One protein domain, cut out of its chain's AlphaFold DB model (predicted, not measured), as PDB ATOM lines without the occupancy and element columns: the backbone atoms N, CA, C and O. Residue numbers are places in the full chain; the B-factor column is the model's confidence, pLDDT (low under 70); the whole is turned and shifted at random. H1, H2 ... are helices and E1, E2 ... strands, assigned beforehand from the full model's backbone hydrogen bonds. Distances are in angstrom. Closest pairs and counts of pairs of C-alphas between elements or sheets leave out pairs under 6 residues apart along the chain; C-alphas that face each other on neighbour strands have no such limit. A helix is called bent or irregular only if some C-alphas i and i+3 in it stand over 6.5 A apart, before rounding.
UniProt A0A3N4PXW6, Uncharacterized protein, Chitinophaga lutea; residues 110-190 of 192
ATOM      1  N   ILE A 110     -24.260  49.156  -1.314       80.25
ATOM      2  CA  ILE A 110     -25.718  49.063  -1.327       80.25
ATOM      3  C   ILE A 110     -26.213  48.832   0.097       80.25
ATOM      4  O   ILE A 110     -26.044  47.744   0.662       80.25
ATOM      5  N   THR A 111     -26.843  49.852   0.664       82.94
ATOM      6  CA  THR A 111     -27.448  49.802   1.992       82.94
ATOM      7  C   THR A 111     -28.874  49.263   1.902       82.94
ATOM      8  O   THR A 111     -29.686  49.685   1.080       82.94
ATOM      9  N   GLY A 112     -29.177  48.251   2.712       83.19
ATOM     10  CA  GLY A 112     -30.542  47.751   2.882       83.19
ATOM     11  C   GLY A 112     -31.264  48.442   4.036       83.19
ATOM     12  O   GLY A 112     -30.645  49.126   4.850       83.19
ATOM     13  N   HIS A 113     -32.572  48.199   4.153       88.88
ATOM     14  CA  HIS A 113     -33.317  48.617   5.340       88.88
ATOM     15  C   HIS A 113     -32.706  48.011   6.615       88.88
ATOM     16  O   HIS A 113     -32.330  46.830   6.608       88.88
ATOM     17  N   PRO A 114     -32.616  48.798   7.702       92.19
ATOM     18  CA  PRO A 114     -32.094  48.308   8.964       92.19
ATOM     19  C   PRO A 114     -33.008  47.230   9.548       92.19
ATOM     20  O   PRO A 114     -34.229  47.265   9.389       92.19
ATOM     21  N   ILE A 115     -32.406  46.285  10.262       94.12
ATOM     22  CA  ILE A 115     -33.097  45.203  10.959       94.12
ATOM     23  C   ILE A 115     -33.129  45.558  12.439       94.12
ATOM     24  O   ILE A 115     -32.087  45.567  13.086       94.12
ATOM     25  N   THR A 116     -34.309  45.823  12.993       95.25
ATOM     26  CA  THR A 116     -34.460  45.967  14.447       95.25
ATOM     27  C   THR A 116     -34.534  44.583  15.078       95.25
ATOM     28  O   THR A 116     -35.482  43.839  14.820       95.25
ATOM     29  N   ALA A 117     -33.535  44.224  15.878       95.50
ATOM     30  CA  ALA A 117     -33.469  42.933  16.549       95.50
ATOM     31  C   ALA A 117     -34.203  42.966  17.899       95.50
ATOM     32  O   ALA A 117     -34.090  43.931  18.648       95.50
ATOM     33  N   THR A 118     -34.920  41.895  18.230       95.38
ATOM     34  CA  THR A 118     -35.515  41.668  19.560       95.38
ATOM     35  C   THR A 118     -34.767  40.616  20.369       95.38
ATOM     36  O   THR A 118     -34.958  40.524  21.575       95.38
ATOM     37  N   ALA A 119     -33.915  39.828  19.715       94.75
ATOM     38  CA  ALA A 119     -32.986  38.897  20.337       94.75
ATOM     39  C   ALA A 119     -31.848  38.575  19.360       94.75
ATOM     40  O   ALA A 119     -32.021  38.675  18.138       94.75
ATOM     41  N   PHE A 120     -30.712  38.127  19.888       95.38
ATOM     42  CA  PHE A 120     -29.613  37.588  19.094       95.38
ATOM     43  C   PHE A 120     -28.977  36.377  19.786       95.38
ATOM     44  O   PHE A 120     -29.158  36.165  20.983       95.38
ATOM     45  N   SER A 121     -28.237  35.575  19.027       92.81
ATOM     46  CA  SER A 121     -27.346  34.553  19.577       92.81
ATOM     47  C   SER A 121     -26.201  34.246  18.615       92.81
ATOM     48  O   SER A 121     -26.355  34.351  17.398       92.81
ATOM     49  N   PHE A 122     -25.060  33.827  19.151       89.94
ATOM     50  CA  PHE A 122     -23.921  33.358  18.364       89.94
ATOM     51  C   PHE A 122     -23.962  31.830  18.297       89.94
ATOM     52  O   PHE A 122     -23.965  31.161  19.326       89.94
ATOM     53  N   VAL A 123     -24.057  31.261  17.094       86.75
ATOM     54  CA  VAL A 123     -24.172  29.809  16.885       86.75
ATOM     55  C   VAL A 123     -23.333  29.402  15.681       86.75
ATOM     56  O   VAL A 123     -23.547  29.911  14.584       86.75
ATOM     57  N   ASN A 124     -22.399  28.465  15.866       86.06
ATOM     58  CA  ASN A 124     -21.600  27.856  14.791       86.06
ATOM     59  C   ASN A 124     -20.925  28.875  13.851       86.06
ATOM     60  O   ASN A 124     -21.022  28.758  12.631       86.06
ATOM     61  N   GLY A 125     -20.280  29.909  14.407       83.69
ATOM     62  CA  GLY A 125     -19.624  30.950  13.601       83.69
ATOM     63  C   GLY A 125     -20.602  31.917  12.918       83.69
ATOM     64  O   GLY A 125     -20.257  32.572  11.932       83.69
ATOM     65  N   ARG A 126     -21.849  31.990  13.399       90.81
ATOM     66  CA  ARG A 126     -22.905  32.834  12.830       90.81
ATOM     67  C   ARG A 126     -23.591  33.673  13.899       90.81
ATOM     68  O   ARG A 126     -23.848  33.192  14.999       90.81
ATOM     69  N   LEU A 127     -23.951  34.899  13.536       93.56
ATOM     70  CA  LEU A 127     -24.869  35.745  14.285       93.56
ATOM     71  C   LEU A 127     -26.302  35.424  13.844       93.56
ATOM     72  O   LEU A 127     -26.692  35.674  12.699       93.56
ATOM     73  N   MET A 128     -27.085  34.870  14.761       95.94
ATOM     74  CA  MET A 128     -28.518  34.653  14.610       95.94
ATOM     75  C   MET A 128     -29.262  35.858  15.177       95.94
ATOM     76  O   MET A 128     -29.004  36.262  16.305       95.94
ATOM     77  N   VAL A 129     -30.201  36.420  14.419       96.12
ATOM     78  CA  VAL A 129     -30.975  37.611  14.809       96.12
ATOM     79  C   VAL A 129     -32.457  37.310  14.691       96.12
ATOM     80  O   VAL A 129     -32.906  36.855  13.640       96.12
ATOM     81  N   GLN A 130     -33.221  37.601  15.742       96.88
ATOM     82  CA  GLN A 130     -34.680  37.633  15.699       96.88
ATOM     83  C   GLN A 130     -35.135  39.059  15.358       96.88
ATOM     84  O   GLN A 130     -34.947  39.952  16.184       96.88
ATOM     85  N   PRO A 131     -35.714  39.317  14.173       95.94
ATOM     86  CA  PRO A 131     -36.243  40.635  13.844       95.94
ATOM     87  C   PRO A 131     -37.566  40.906  14.569       95.94
ATOM     88  O   PRO A 131     -38.390  40.003  14.737       95.94
ATOM     89  N   ALA A 132     -37.809  42.167  14.919       93.44
ATOM     90  CA  ALA A 132     -39.102  42.618  15.418       93.44
ATOM     91  C   ALA A 132     -40.220  42.323  14.401       93.44
ATOM     92  O   ALA A 132     -40.057  42.556  13.204       93.44
ATOM     93  N   GLY A 133     -41.354  41.802  14.878       92.25
ATOM     94  CA  GLY A 133     -42.511  41.487  14.030       92.25
ATOM     95  C   GLY A 133     -42.324  40.297  13.077       92.25
ATOM     96  O   GLY A 133     -43.205  40.031  12.268       92.25
ATOM     97  N   SER A 134     -41.207  39.567  13.165       93.56
ATOM     98  CA  SER A 134     -40.942  38.363  12.372       93.56
ATOM     99  C   SER A 134     -40.803  37.151  13.283       93.56
ATOM    100  O   SER A 134     -40.171  37.243  14.331       93.56
ATOM    101  N   ALA A 135     -41.323  35.996  12.857       90.88
ATOM    102  CA  ALA A 135     -41.016  34.700  13.469       90.88
ATOM    103  C   ALA A 135     -39.739  34.061  12.882       90.88
ATOM    104  O   ALA A 135     -39.151  33.165  13.482       90.88
ATOM    105  N   VAL A 136     -39.274  34.537  11.722       94.00
ATOM    106  CA  VAL A 136     -38.102  33.999  11.024       94.00
ATOM    107  C   VAL A 136     -36.825  34.627  11.572       94.00
ATOM    108  O   VAL A 136     -36.667  35.850  11.529       94.00
ATOM    109  N   LYS A 137     -35.896  33.780  12.028       94.31
ATOM    110  CA  LYS A 137     -34.540  34.191  12.405       94.31
ATOM    111  C   LYS A 137     -33.682  34.415  11.165       94.31
ATOM    112  O   LYS A 137     -33.643  33.580  10.264       94.31
ATOM    113  N   LEU A 138     -32.959  35.524  11.149       95.00
ATOM    114  CA  LEU A 138     -31.940  35.817  10.151       95.00
ATOM    115  C   LEU A 138     -30.588  35.293  10.627       95.00
ATOM    116  O   LEU A 138     -30.337  35.201  11.827       95.00
ATOM    117  N   SER A 139     -29.726  34.930   9.681       94.50
ATOM    118  CA  SER A 139     -28.451  34.285   9.974       94.50
ATOM    119  C   SER A 139     -27.327  34.908   9.159       94.50
ATOM    120  O   SER A 139     -27.332  34.828   7.928       94.50
ATOM    121  N   PHE A 140     -26.336  35.468   9.842       92.50
ATOM    122  CA  PHE A 140     -25.206  36.175   9.245       92.50
ATOM    123  C   PHE A 140     -23.898  35.474   9.611       92.50
ATOM    124  O   PHE A 140     -23.725  35.059  10.751       92.50
ATOM    125  N   ALA A 141     -22.983  35.316   8.654       89.00
ATOM    126  CA  ALA A 141     -21.644  34.810   8.961       89.00
ATOM    127  C   ALA A 141     -20.890  35.848   9.801       89.00
ATOM    128  O   ALA A 141     -20.928  37.029   9.454       89.00
ATOM    129  N   LEU A 142     -20.224  35.418  10.875       87.38
ATOM    130  CA  LEU A 142     -19.519  36.337  11.775       87.38
ATOM    131  C   LEU A 142     -18.348  37.047  11.113       87.38
ATOM    132  O   LEU A 142     -18.123  38.214  11.405       87.38
ATOM    133  N   ASP A 143     -17.708  36.395  10.145       84.44
ATOM    134  CA  ASP A 143     -16.643  36.995   9.337       84.44
ATOM    135  C   ASP A 143     -17.100  38.247   8.564       84.44
ATOM    136  O   ASP A 143     -16.294  39.096   8.195       84.44
ATOM    137  N   ASN A 144     -18.412  38.390   8.347       88.00
ATOM    138  CA  ASN A 144     -19.003  39.538   7.665       88.00
ATOM    139  C   ASN A 144     -19.659  40.544   8.624       88.00
ATOM    140  O   ASN A 144     -20.360  41.450   8.165       88.00
ATOM    141  N   ILE A 145     -19.507  40.367   9.938       90.81
ATOM    142  CA  ILE A 145     -20.007  41.318  10.928       90.81
ATOM    143  C   ILE A 145     -18.919  42.339  11.227       90.81
ATOM    144  O   ILE A 145     -17.807  41.986  11.608       90.81
ATOM    145  N   VAL A 146     -19.276  43.611  11.078       89.25
ATOM    146  CA  VAL A 146     -18.465  44.745  11.509       89.25
ATOM    147  C   VAL A 146     -19.169  45.417  12.681       89.25
ATOM    148  O   VAL A 146     -20.333  45.806  12.566       89.25
ATOM    149  N   TYR A 147     -18.469  45.543  13.803       88.50
ATOM    150  CA  TYR A 147     -18.906  46.286  14.972       88.50
ATOM    151  C   TYR A 147     -18.165  47.618  15.049       88.50
ATOM    152  O   TYR A 147     -17.011  47.673  15.458       88.50
ATOM    153  N   ASP A 148     -18.810  48.707  14.644       83.62
ATOM    154  CA  ASP A 148     -18.177  50.025  14.626       83.62
ATOM    155  C   ASP A 148     -19.069  51.076  15.275       83.62
ATOM    156  O   ASP A 148     -20.248  51.187  14.948       83.62
ATOM    157  N   ASN A 149     -18.512  51.856  16.206       83.12
ATOM    158  CA  ASN A 149     -19.217  52.956  16.872       83.12
ATOM    159  C   ASN A 149     -20.613  52.565  17.403       83.12
ATOM    160  O   ASN A 149     -21.592  53.290  17.219       83.12
ATOM    161  N   LYS A 150     -20.708  51.403  18.062       85.25
ATOM    162  CA  LYS A 150     -21.955  50.798  18.575       85.25
ATOM    163  C   LYS A 150     -22.956  50.337  17.519       85.25
ATOM    164  O   LYS A 150     -24.094  50.004  17.844       85.25
ATOM    165  N   ARG A 151     -22.543  50.265  16.260       88.94
ATOM    166  CA  ARG A 151     -23.364  49.785  15.151       88.94
ATOM    167  C   ARG A 151     -22.914  48.392  14.764       88.94
ATOM    168  O   ARG A 151     -21.730  48.147  14.558       88.94
ATOM    169  N   VAL A 152     -23.880  47.495  14.623       93.19
ATOM    170  CA  VAL A 152     -23.652  46.158  14.078       93.19
ATOM    171  C   VAL A 152     -24.004  46.198  12.601       93.19
ATOM    172  O   VAL A 152     -25.157  46.414  12.228       93.19
ATOM    173  N   LEU A 153     -23.012  46.002  11.746       92.50
ATOM    174  CA  LEU A 153     -23.158  46.034  10.300       92.50
ATOM    175  C   LEU A 153     -22.903  44.634   9.748       92.50
ATOM    176  O   LEU A 153     -21.837  44.062   9.946       92.50
ATOM    177  N   ALA A 154     -23.880  44.080   9.039       92.94
ATOM    178  CA  ALA A 154     -23.752  42.806   8.353       92.94
ATOM    179  C   ALA A 154     -23.471  43.035   6.869       92.94
ATOM    180  O   ALA A 154     -24.321  43.548   6.130       92.94
ATOM    181  N   PHE A 155     -22.289  42.620   6.425       90.56
ATOM    182  CA  PHE A 155     -21.873  42.706   5.036       90.56
ATOM    183  C   PHE A 155     -22.199  41.424   4.260       90.56
ATOM    184  O   PHE A 155     -22.314  40.317   4.786       90.56
ATOM    185  N   SER A 156     -22.377  41.573   2.953       87.94
ATOM    186  CA  SER A 156     -22.417  40.457   2.016       87.94
ATOM    187  C   SER A 156     -21.628  40.837   0.779       87.94
ATOM    188  O   SER A 156     -21.892  41.869   0.159       87.94
ATOM    189  N   HIS A 157     -20.658  39.995   0.439       81.81
ATOM    190  CA  HIS A 157     -19.751  40.204  -0.678       81.81
ATOM    191  C   HIS A 157     -20.121  39.246  -1.809       81.81
ATOM    192  O   HIS A 157     -20.014  38.026  -1.679       81.81
ATOM    193  N   LYS A 158     -20.568  39.802  -2.932       78.62
ATOM    194  CA  LYS A 158     -20.784  39.098  -4.198       78.62
ATOM    195  C   LYS A 158     -19.815  39.650  -5.249       78.62
ATOM    196  O   LYS A 158     -19.331  40.775  -5.100       78.62
ATOM    197  N   PRO A 159     -19.511  38.898  -6.322       71.44
ATOM    198  CA  PRO A 159     -18.741  39.434  -7.441       71.44
ATOM    199  C   PRO A 159     -19.342  40.763  -7.921       71.44
ATOM    200  O   PRO A 159     -20.529  40.826  -8.229       71.44
ATOM    201  N   GLY A 160     -18.540  41.830  -7.899       68.19
ATOM    202  CA  GLY A 160     -18.959  43.173  -8.319       68.19
ATOM    203  C   GLY A 160     -19.967  43.889  -7.410       68.19
ATOM    204  O   GLY A 160     -20.399  44.977  -7.762       68.19
ATOM    205  N   ARG A 161     -20.359  43.327  -6.258       76.69
ATOM    206  CA  ARG A 161     -21.362  43.949  -5.381       76.69
ATOM    207  C   ARG A 161     -21.101  43.653  -3.912       76.69
ATOM    208  O   ARG A 161     -21.138  42.497  -3.497       76.69
ATOM    209  N   THR A 162     -20.952  44.702  -3.111       84.75
ATOM    210  CA  THR A 162     -20.998  44.599  -1.649       84.75
ATOM    211  C   THR A 162     -22.282  45.248  -1.151       84.75
ATOM    212  O   THR A 162     -22.621  46.359  -1.547       84.75
ATOM    213  N   SER A 163     -23.018  44.554  -0.287       88.31
ATOM    214  CA  SER A 163     -24.172  45.128   0.409       88.31
ATOM    215  C   SER A 163     -23.944  45.147   1.909       88.31
ATOM    216  O   SER A 163     -23.324  44.225   2.435       88.31
ATOM    217  N   CYS A 164     -24.512  46.139   2.585       91.19
ATOM    218  CA  CYS A 164     -24.503  46.257   4.038       91.19
ATOM    219  C   CYS A 164     -25.932  46.391   4.570       91.19
ATOM    220  O   CYS A 164     -26.782  47.061   3.974       91.19
ATOM    221  N   ARG A 165     -26.205  45.738   5.698       92.44
ATOM    222  CA  ARG A 165     -27.409  45.955   6.499       92.44
ATOM    223  C   ARG A 165     -27.014  46.254   7.928       92.44
ATOM    224  O   ARG A 165     -26.260  45.501   8.532       92.44
ATOM    225  N   GLU A 166     -27.577  47.317   8.477       94.38
ATOM    226  CA  GLU A 166     -27.441  47.612   9.896       94.38
ATOM    227  C   GLU A 166     -28.411  46.751  10.711       94.38
ATOM    228  O   GLU A 166     -29.602  46.671  10.398       94.38
ATOM    229  N   ILE A 167     -27.900  46.114  11.758       96.12
ATOM    230  CA  ILE A 167     -28.676  45.405  12.769       96.12
ATOM    231  C   ILE A 167     -28.763  46.337  13.976       96.12
ATOM    232  O   ILE A 167     -27.791  46.551  14.697       96.12
ATOM    233  N   LYS A 168     -29.937  46.930  14.174       95.12
ATOM    234  CA  LYS A 168     -30.212  47.816  15.302       95.12
ATOM    235  C   LYS A 168     -30.534  46.976  16.525       95.12
ATOM    236  O   LYS A 168     -31.550  46.277  16.549       95.12
ATOM    237  N   LEU A 169     -29.682  47.081  17.535       93.19
ATOM    238  CA  LEU A 169     -29.898  46.484  18.843       93.19
ATOM    239  C   LEU A 169     -30.547  47.526  19.774       93.19
ATOM    240  O   LEU A 169     -30.077  48.664  19.854       93.19
ATOM    241  N   PRO A 170     -31.636  47.181  20.480       91.81
ATOM    242  CA  PRO A 170     -32.114  47.947  21.624       91.81
ATOM    243  C   PRO A 170     -31.009  48.112  22.673       91.81
ATOM    244  O   PRO A 170     -30.152  47.240  22.808       91.81
ATOM    245  N   LYS A 171     -31.058  49.194  23.465       87.44
ATOM    246  CA  LYS A 171     -30.033  49.502  24.487       87.44
ATOM    247  C   LYS A 171     -29.732  48.323  25.416       87.44
ATOM    248  O   LYS A 171     -28.580  48.120  25.776       87.44
ATOM    249  N   GLU A 172     -30.765  47.573  25.778       87.12
ATOM    250  CA  GLU A 172     -30.679  46.406  26.659       87.12
ATOM    251  C   GLU A 172     -29.832  45.283  26.044       87.12
ATOM    252  O   GLU A 172     -29.012  44.697  26.734       87.12
ATOM    253  N   LEU A 173     -29.956  45.050  24.732       91.69
ATOM    254  CA  LEU A 173     -29.201  44.020  24.009       91.69
ATOM    255  C   LEU A 173     -27.814  44.486  23.557       91.69
ATOM    256  O   LEU A 173     -26.988  43.658  23.184       91.69
ATOM    257  N   GLN A 174     -27.556  45.796  23.548       91.00
ATOM    258  CA  GLN A 174     -26.291  46.346  23.062       91.00
ATOM    259  C   GLN A 174     -25.105  45.849  23.892       91.00
ATOM    260  O   GLN A 174     -24.105  45.419  23.325       91.00
ATOM    261  N   ARG A 175     -25.228  45.899  25.222       89.19
ATOM    262  CA  ARG A 175     -24.158  45.484  26.135       89.19
ATOM    263  C   ARG A 175     -23.897  43.983  26.038       89.19
ATOM    264  O   ARG A 175     -22.756  43.578  25.867       89.19
ATOM    265  N   ASP A 176     -24.962  43.183  26.047       91.38
ATOM    266  CA  ASP A 176     -24.859  41.729  25.899       91.38
ATOM    267  C   ASP A 176     -24.174  41.345  24.578       91.38
ATOM    268  O   ASP A 176     -23.432  40.366  24.506       91.38
ATOM    269  N   PHE A 177     -24.423  42.112  23.511       92.25
ATOM    270  CA  PHE A 177     -23.778  41.892  22.222       92.25
ATOM    271  C   PHE A 177     -22.293  42.252  22.254       92.25
ATOM    272  O   PHE A 177     -21.488  41.485  21.734       92.25
ATOM    273  N   GLU A 178     -21.930  43.397  22.840       89.19
ATOM    274  CA  GLU A 178     -20.532  43.821  23.006       89.19
ATOM    275  C   GLU A 178     -19.714  42.757  23.741       89.19
ATOM    276  O   GLU A 178     -18.652  42.360  23.255       89.19
ATOM    277  N   ASP A 179     -20.243  42.255  24.859       87.25
ATOM    278  CA  ASP A 179     -19.594  41.234  25.680       87.25
ATOM    279  C   ASP A 179     -19.405  39.931  24.877       87.25
ATOM    280  O   ASP A 179     -18.284  39.443  24.723       87.25
ATOM    281  N   ALA A 180     -20.472  39.421  24.251       87.94
ATOM    282  CA  ALA A 180     -20.411  38.193  23.454       87.94
ATOM    283  C   ALA A 180     -19.501  38.316  22.214       87.94
ATOM    284  O   ALA A 180     -18.804  37.367  21.838       87.94
ATOM    285  N   PHE A 181     -19.489  39.477  21.557       86.75
ATOM    286  CA  PHE A 181     -18.636  39.720  20.395       86.75
ATOM    287  C   PHE A 181     -17.159  39.855  20.785       86.75
ATOM    288  O   PHE A 181     -16.282  39.401  20.043       86.75
ATOM    289  N   SER A 182     -16.879  40.419  21.963       83.62
ATOM    290  CA  SER A 182     -15.538  40.463  22.552       83.62
ATOM    291  C   SER A 182     -15.008  39.058  22.842       83.62
ATOM    292  O   SER A 182     -13.910  38.714  22.401       83.62
ATOM    293  N   GLU A 183     -15.814  38.203  23.477       82.31
ATOM    294  CA  GLU A 183     -15.458  36.804  23.750       82.31
ATOM    295  C   GLU A 183     -15.163  36.020  22.465       82.31
ATOM    296  O   GLU A 183     -14.134  35.347  22.361       82.31
ATOM    297  N   TYR A 184     -16.033  36.147  21.455       78.75
ATOM    298  CA  TYR A 184     -15.811  35.544  20.140       78.75
ATOM    299  C   TYR A 184     -14.463  35.970  19.560       78.75
ATOM    300  O   TYR A 184     -13.683  35.136  19.110       78.75
ATOM    301  N   SER A 185     -14.180  37.265  19.598       75.44
ATOM    302  CA  SER A 185     -12.973  37.848  19.025       75.44
ATOM    303  C   SER A 185     -11.697  37.419  19.746       75.44
ATOM    304  O   SER A 185     -10.696  37.106  19.098       75.44
ATOM    305  N   ALA A 186     -11.740  37.322  21.074       72.81
ATOM    306  CA  ALA A 186     -10.633  36.808  21.874       72.81
ATOM    307  C   ALA A 186     -10.273  35.364  21.482       72.81
ATOM    308  O   ALA A 186      -9.092  35.027  21.379       72.81
ATOM    309  N   ALA A 187     -11.267  34.530  21.155       70.50
ATOM    310  CA  ALA A 187     -11.032  33.161  20.693       70.50
ATOM    311  C   ALA A 187     -10.264  33.077  19.354       70.50
ATOM    312  O   ALA A 187      -9.647  32.047  19.073       70.50
ATOM    313  N   TRP A 188     -10.262  34.138  18.537       66.81
ATOM    314  CA  TRP A 188      -9.466  34.220  17.302       66.81
ATOM    315  C   TRP A 188      -8.028  34.696  17.531       66.81
ATOM    316  O   TRP A 188      -7.147  34.372  16.729       66.81
ATOM    317  N   GLY A 189      -7.795  35.456  18.605       52.56
ATOM    318  CA  GLY A 189      -6.485  35.995  18.978       52.56
ATOM    319  C   GLY A 189      -5.679  35.127  19.950       52.56
ATOM    320  O   GLY A 189      -4.485  35.359  20.079       52.56
ATOM    321  N   GLY A 190      -6.310  34.153  20.620       43.44
ATOM    322  CA  GLY A 190      -5.727  33.440  21.767       43.44
ATOM    323  C   GLY A 190      -5.547  31.925  21.629       43.44
ATOM    324  O   GLY A 190      -5.421  31.253  22.647       43.44
TER     325      GLY A 190
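AT A GLANCE: This is residues 110 to 190 of the 192 residues of an uncharacterized protein of Chitinophaga lutea (UniProt A0A3N4PXW6). Picture one strongly twisted sheet of six strands, folded back on itself into two leaves and curled like part of a barrel, with one helix, H1, packed over the hinge strand E1. The leaf of E3 and E2 faces the leaf of E6, E5 and E4, in which E5 and E6 make a long hairpin. The printed part has 81 residues, in the order E1 E2 E3 E4 E5 E6 H1, and its class is mixed, helices and strands. The sheet is mixed, in the order E3 E2 E1 E6 E5 E4, with E1 and E6 parallel and the other neighbour pairs antiparallel. The whole is compact, with a radius of gyration of the C-alphas of 12.6 A, and rounded, spanning 34 by 31 by 25 A.

IN THESE COORDINATES: Find C-alpha 115 at (-33.097, 45.203, 10.959), where E1, residues 115 to 123, begins; it bends by 90 degrees at residue 118. Read on to E2, residues 126 to 131, E3, residues 138 to 141, and E4, residues 145 to 148. E5, residues 151 to 158, runs 22.3 A, and E6, residues 161 to 168, runs 22.8 A. H1, residues 171 to 189, runs 27.7 A and ends at C-alpha 189, (-6.485, 35.995, 18.978); it is irregular, but only just, with C-alphas 172 and 175 6.6 A apart.

HOW THE PARTS SIT: Look first at the two meanders, E1 E2 E3 and E4 E5 E6, in each of which a strand is the antiparallel neighbour of the one before. In the hairpin E1 and E2, N 121 and O 128 are 2.9 A apart; in the hairpin E2 and E3, N 127 and O 140 are 2.8 A apart. In the hairpin E4 and E5, N 146 and O 153 are 2.8 A apart; in the hairpin E5 and E6, N 154 and O 165 are 2.8 A apart. E1 of the one meander and E6 of the other are parallel neighbours, with N 115 and O 166 2.8 A apart, within hydrogen-bond range. The pairing is staggered: E1 pairs with E6 over its residues 115 to 116 and with E2 over 117 to 123. Across the folded sheet, one sheet bent back into two leaves that face each other, the closest C-alphas of E3 and E5 are those of Phe 140 and Ala 154, 6.8 A apart. H1 is on the sheet at a height of 8.1 A, only just over E1, on which 3 of its C-alphas fall, and the closest C-alphas of the two are those of Ala 119 and Leu 173, 7.4 A apart. It is only just slantwise to the strands, at 30.4 degrees to E1 on the local plane. In H1, 12 of 15 O i to N i+4 pairs are within hydrogen-bond range.

THE WHOLE: The two C-alphas farthest apart, of Gly 133 and Gly 190, are 38.4 A from each other. The printed part has no cut and no long link. Mean pLDDT of the printed part is 87.3; residue 160 and residues 188 to 190 are under 70.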